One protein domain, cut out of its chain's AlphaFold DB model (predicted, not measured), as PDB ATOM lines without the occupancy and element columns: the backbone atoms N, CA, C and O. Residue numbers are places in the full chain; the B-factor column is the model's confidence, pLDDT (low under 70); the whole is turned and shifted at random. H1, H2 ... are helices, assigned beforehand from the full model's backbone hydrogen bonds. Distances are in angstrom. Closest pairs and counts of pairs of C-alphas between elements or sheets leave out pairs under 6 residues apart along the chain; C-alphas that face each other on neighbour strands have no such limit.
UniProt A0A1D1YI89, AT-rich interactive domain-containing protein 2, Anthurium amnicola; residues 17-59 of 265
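Overview. This is residues 17 to 59 of the 265 residues of the protein "AT-rich interactive domain-containing protein 2" of Anthurium amnicola (UniProt A0A1D1YI89). One long helix, H1, makes the long axis of this model, and a short helix, H2, turns off sharply at its end, so that the two meet as an L. At the other end of H1 the residues before it, 17 to 28, make a loop with no named helix or strand. The printed part has 43 residues, with two named helices in the order H1, H2 and no named strand; the class is all helix. The whole is loose, with a radius of gyration of the C-alphas of 12.7 A, and elongated, with spans of 34 by 18 by 16 A.

Along the chain. H1 is residues 29 to 47, 26.8 A from first to last C-alpha. It begins with C-alpha 29 at (164.547, 152.559, 191.540) and ends with C-alpha 47 at (182.367, 144.880, 173.063). H2 is residues 49 to 54, 8.7 A long, and ends with C-alpha 54 at (183.435, 154.585, 169.183).

Arrangement. H1 and H2 are joined by a tight link of 1 residue, Gly 48. Their lines are about perpendicular, at 86 degrees. The two helices are close but not clearly touching, with 1 pair of C-alphas within 8 A. Their closest C-alphas are those of Met 44 and Phe 52, 5.9 A apart. Their centres are 15.9 A apart. In H1 and H2 every pair of O of residue i and N of residue i+4 is within hydrogen-bond range.

Size, cuts and confidence. The two C-alphas farthest apart are those of Pro 24 and Glu 54, at 35.7 A. The C-alphas of residues 17 to 28 lie 13 to 18 A from the mean of the C-alphas. The printed part has no cut. Its mean pLDDT is 88.7, and residues 17 to 19 are under 70.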
ATOM      1  N   ARG A  17     157.275 144.404 184.363       56.12
ATOM      2  CA  ARG A  17     158.185 143.316 183.992       56.12
ATOM      3  C   ARG A  17     158.978 142.955 185.246       56.12
ATOM      4  O   ARG A  17     159.877 143.685 185.647       56.12
ATOM      5  N   ARG A  18     158.608 141.853 185.901       57.25
ATOM      6  CA  ARG A  18     159.301 141.350 187.089       57.25
ATOM      7  C   ARG A  18     160.679 140.853 186.661       57.25
ATOM      8  O   ARG A  18     160.829 139.697 186.265       57.25
ATOM      9  N   CYS A  19     161.681 141.724 186.729       56.41
ATOM     10  CA  CYS A  19     163.088 141.334 186.689       56.41
ATOM     11  C   CYS A  19     163.325 140.397 187.868       56.41
ATOM     12  O   CYS A  19     163.335 140.874 188.983       56.41
ATOM     13  N   HIS A  20     163.436 139.080 187.688       71.56
ATOM     14  CA  HIS A  20     163.638 138.148 188.809       71.56
ATOM     15  C   HIS A  20     165.077 138.237 189.345       71.56
ATOM     16  O   HIS A  20     165.879 137.327 189.151       71.56
ATOM     17  N   CYS A  21     165.420 139.353 189.981       86.00
ATOM     18  CA  CYS A  21     166.703 139.567 190.626       86.00
ATOM     19  C   CYS A  21     166.651 139.228 192.119       86.00
ATOM     20  O   CYS A  21     165.584 139.125 192.719       86.00
ATOM     21  N   ILE A  22     167.831 139.047 192.711       87.25
ATOM     22  CA  ILE A  22     168.012 138.695 194.130       87.25
ATOM     23  C   ILE A  22     168.322 139.960 194.958       87.25
ATOM     24  O   ILE A  22     168.823 139.879 196.077       87.25
ATOM     25  N   CYS A  23     168.059 141.149 194.403       90.50
ATOM     26  CA  CYS A  23     168.271 142.413 195.099       90.50
ATOM     27  C   CYS A  23     167.383 142.478 196.358       90.50
ATOM     28  O   CYS A  23     166.208 142.102 196.283       90.50
ATOM     29  N   PRO A  24     167.903 142.958 197.505       86.38
ATOM     30  CA  PRO A  24     167.124 143.087 198.742       86.38
ATOM     31  C   PRO A  24     165.873 143.963 198.593       86.38
ATOM     32  O   PRO A  24     164.872 143.752 199.272       86.38
ATOM     33  N   ASP A  25     165.940 144.934 197.694       87.12
ATOM     34  CA  ASP A  25     164.947 145.956 197.388       87.12
ATOM     35  C   ASP A  25     164.396 145.780 195.964       87.12
ATOM     36  O   ASP A  25     164.299 146.719 195.176       87.12
ATOM     37  N   HIS A  26     164.046 144.538 195.626       89.56
ATOM     38  CA  HIS A  26     163.485 144.151 194.333       89.56
ATOM     39  C   HIS A  26     162.429 145.139 193.806       89.56
ATOM     40  O   HIS A  26     161.439 145.440 194.476       89.56
ATOM     41  N   GLY A  27     162.643 145.626 192.582       83.12
ATOM     42  CA  GLY A  27     161.724 146.541 191.904       83.12
ATOM     43  C   GLY A  27     161.810 148.003 192.355       83.12
ATOM     44  O   GLY A  27     161.091 148.832 191.798       83.12
ATOM     45  N   SER A  28     162.679 148.342 193.315       90.31
ATOM     46  CA  SER A  28     162.995 149.735 193.639       90.31
ATOM     47  C   SER A  28     163.713 150.431 192.468       90.31
ATOM     48  O   SER A  28     164.264 149.785 191.571       90.31
ATOM     49  N   ILE A  29     163.751 151.766 192.494       88.25
ATOM     50  CA  ILE A  29     164.547 152.559 191.540       88.25
ATOM     51  C   ILE A  29     166.032 152.186 191.640       88.25
ATOM     52  O   ILE A  29     166.704 152.086 190.617       88.25
ATOM     53  N   GLU A  30     166.524 151.933 192.852       90.06
ATOM     54  CA  GLU A  30     167.922 151.575 193.094       90.06
ATOM     55  C   GLU A  30     168.261 150.194 192.522       90.06
ATOM     56  O   GLU A  30     169.267 150.033 191.835       90.06
ATOM     57  N   CYS A  31     167.360 149.221 192.674       92.25
ATOM     58  CA  CYS A  31     167.475 147.910 192.045       92.25
ATOM     59  C   CYS A  31     167.553 148.019 190.511       92.25
ATOM     60  O   CYS A  31     168.381 147.361 189.877       92.25
ATOM     61  N   VAL A  32     166.724 148.870 189.896       89.56
ATOM     62  CA  VAL A  32     166.758 149.089 188.441       89.56
ATOM     63  C   VAL A  32     168.066 149.753 188.010       89.56
ATOM     64  O   VAL A  32     168.683 149.280 187.056       89.56
ATOM     65  N   ARG A  33     168.512 150.801 188.713       89.81
ATOM     66  CA  ARG A  33     169.793 151.478 188.445       89.81
ATOM     67  C   ARG A  33     170.963 150.512 188.500       89.81
ATOM     68  O   ARG A  33     171.749 150.450 187.558       89.81
ATOM     69  N   GLN A  34     171.022 149.696 189.550       91.06
ATOM     70  CA  GLN A  34     172.054 148.682 189.711       91.06
ATOM     71  C   GLN A  34     172.102 147.733 188.505       91.06
ATOM     72  O   GLN A  34     173.166 147.525 187.925       91.06
ATOM     73  N   HIS A  35     170.958 147.220 188.047       93.00
ATOM     74  CA  HIS A  35     170.931 146.342 186.874       93.00
ATOM     75  C   HIS A  35     171.290 147.032 185.562       93.00
ATOM     76  O   HIS A  35     171.885 146.401 184.687       93.00
ATOM     77  N   VAL A  36     170.941 148.309 185.397       91.38
ATOM     78  CA  VAL A  36     171.364 149.089 184.228       91.38
ATOM     79  C   VAL A  36     172.885 149.240 184.222       91.38
ATOM     80  O   VAL A  36     173.507 149.029 183.178       91.38
ATOM     81  N   MET A  37     173.495 149.528 185.375       91.94
ATOM     82  CA  MET A  37     174.953 149.603 185.510       91.94
ATOM     83  C   MET A  37     175.627 148.256 185.221       91.94
ATOM     84  O   MET A  37     176.537 148.208 184.398       91.94
ATOM     85  N   GLU A  38     175.142 147.159 185.810       93.62
ATOM     86  CA  GLU A  38     175.665 145.802 185.578       93.62
ATOM     87  C   GLU A  38     175.567 145.389 184.103       93.62
ATOM     88  O   GLU A  38     176.510 144.848 183.521       93.62
ATOM     89  N   ALA A  39     174.425 145.657 183.462       93.75
ATOM     90  CA  ALA A  39     174.228 145.358 182.048       93.75
ATOM     91  C   ALA A  39     175.183 146.169 181.164       93.75
ATOM     92  O   ALA A  39     175.710 145.645 180.179       93.75
ATOM     93  N   ARG A  40     175.428 147.433 181.523       93.44
ATOM     94  CA  ARG A  40     176.360 148.305 180.812       93.44
ATOM     95  C   ARG A  40     177.809 147.851 180.973       93.44
ATOM     96  O   ARG A  40     178.530 147.825 179.981       93.44
ATOM     97  N   GLU A  41     178.232 147.494 182.182       93.81
ATOM     98  CA  GLU A  41     179.578 146.966 182.443       93.81
ATOM     99  C   GLU A  41     179.818 145.688 181.636       93.81
ATOM    100  O   GLU A  41     180.774 145.602 180.869       93.81
ATOM    101  N   LYS A  42     178.868 144.750 181.673       95.56
ATOM    102  CA  LYS A  42     178.937 143.529 180.867       95.56
ATOM    103  C   LYS A  42     179.003 143.813 179.362       95.56
ATOM    104  O   LYS A  42     179.709 143.119 178.625       95.56
ATOM    105  N   LEU A  43     178.257 144.811 178.883       94.06
ATOM    106  CA  LEU A  43     178.311 145.233 177.484       94.06
ATOM    107  C   LEU A  43     179.693 145.796 177.130       94.06
ATOM    108  O   LEU A  43     180.244 145.443 176.090       94.06
ATOM    109  N   MET A  44     180.274 146.612 178.008       94.81
ATOM    110  CA  MET A  44     181.621 147.162 177.850       94.81
ATOM    111  C   MET A  44     182.690 146.066 177.814       94.81
ATOM    112  O   MET A  44     183.554 146.094 176.939       94.81
ATOM    113  N   GLU A  45     182.601 145.060 178.687       96.19
ATOM    114  CA  GLU A  45     183.494 143.894 178.667       96.19
ATOM    115  C   GLU A  45     183.367 143.087 177.368       96.19
ATOM    116  O   GLU A  45     184.367 142.633 176.813       96.19
ATOM    117  N   THR A  46     182.141 142.923 176.861       96.44
ATOM    118  CA  THR A  46     181.863 142.106 175.670       96.44
ATOM    119  C   THR A  46     182.296 142.801 174.379       96.44
ATOM    120  O   THR A  46     182.860 142.163 173.490       96.44
ATOM    121  N   CYS A  47     182.028 144.102 174.253       92.88
ATOM    122  CA  CYS A  47     182.367 144.880 173.063       92.88
ATOM    123  C   CYS A  47     183.816 145.390 173.083       92.88
ATOM    124  O   CYS A  47     184.377 145.662 172.022       92.88
ATOM    125  N   GLY A  48     184.430 145.494 174.264       95.62
ATOM    126  CA  GLY A  48     185.733 146.115 174.473       95.62
ATOM    127  C   GLY A  48     185.647 147.641 174.578       95.62
ATOM    128  O   GLY A  48     184.811 148.282 173.941       95.62
ATOM    129  N   GLN A  49     186.552 148.231 175.367       93.69
ATOM    130  CA  GLN A  49     186.545 149.663 175.702       93.69
ATOM    131  C   GLN A  49     186.547 150.584 174.473       93.69
ATOM    132  O   GLN A  49     185.804 151.561 174.443       93.69
ATOM    133  N   ILE A  50     187.379 150.282 173.470       95.06
ATOM    134  CA  ILE A  50     187.531 151.121 172.271       95.06
ATOM    135  C   ILE A  50     186.215 151.162 171.491       95.06
ATOM    136  O   ILE A  50     185.655 152.236 171.300       95.06
ATOM    137  N   ASN A  51     185.664 149.995 171.149       95.88
ATOM    138  CA  ASN A  51     184.387 149.907 170.438       95.88
ATOM    139  C   ASN A  51     183.247 150.537 171.245       95.88
ATOM    140  O   ASN A  51     182.363 151.169 170.683       95.88
ATOM    141  N   PHE A  52     183.258 150.384 172.571       93.62
ATOM    142  CA  PHE A  52     182.244 150.983 173.434       93.62
ATOM    143  C   PHE A  52     182.238 152.521 173.340       93.62
ATOM    144  O   PHE A  52     181.170 153.132 173.303       93.62
ATOM    145  N   ILE A  53     183.421 153.141 173.253       93.00
ATOM    146  CA  ILE A  53     183.571 154.588 173.041       93.00
ATOM    147  C   ILE A  53     183.173 154.975 171.612       93.00
ATOM    148  O   ILE A  53     182.387 155.903 171.440       93.00
ATOM    149  N   GLU A  54     183.686 154.273 170.599       93.81
ATOM    150  CA  GLU A  54     183.435 154.585 169.183       93.81
ATOM    151  C   GLU A  54     181.952 154.477 168.809       93.81
ATOM    152  O   GLU A  54     181.450 155.271 168.018       93.81
ATOM    153  N   LEU A  55     181.223 153.546 169.432       92.25
ATOM    154  CA  LEU A  55     179.773 153.402 169.283       92.25
ATOM    155  C   LEU A  55     178.969 154.448 170.078       92.25
ATOM    156  O   LEU A  55     177.740 154.417 170.055       92.25
ATOM    157  N   GLY A  56     179.629 155.349 170.811       89.56
ATOM    158  CA  GLY A  56     178.986 156.407 171.593       89.56
ATOM    159  C   GLY A  56     178.304 155.927 172.879       89.56
ATOM    160  O   GLY A  56     177.606 156.704 173.525       89.56
ATOM    161  N   LEU A  57     178.518 154.677 173.302       89.69
ATOM    162  CA  LEU A  57     177.830 154.081 174.459       89.69
ATOM    163  C   LEU A  57     178.276 154.680 175.806       89.69
ATOM    164  O   LEU A  57     177.620 154.483 176.834       89.69
ATOM    165  N   CYS A  58     179.384 155.428 175.817       88.44
ATOM    166  CA  CYS A  58     179.827 156.200 176.976       88.44
ATOM    167  C   CYS A  58     178.858 157.322 177.347       88.44
ATOM    168  O   CYS A  58     178.645 157.559 178.536       88.44
ATOM    169  N   ASP A  59     178.253 157.967 176.353       88.38
ATOM    170  CA  ASP A  59     177.429 159.159 176.525       88.38
ATOM    171  C   ASP A  59     175.953 158.831 176.270       88.38
ATOM    172  O   ASP A  59     175.303 159.459 175.442       88.38
TER     173      ASP A  59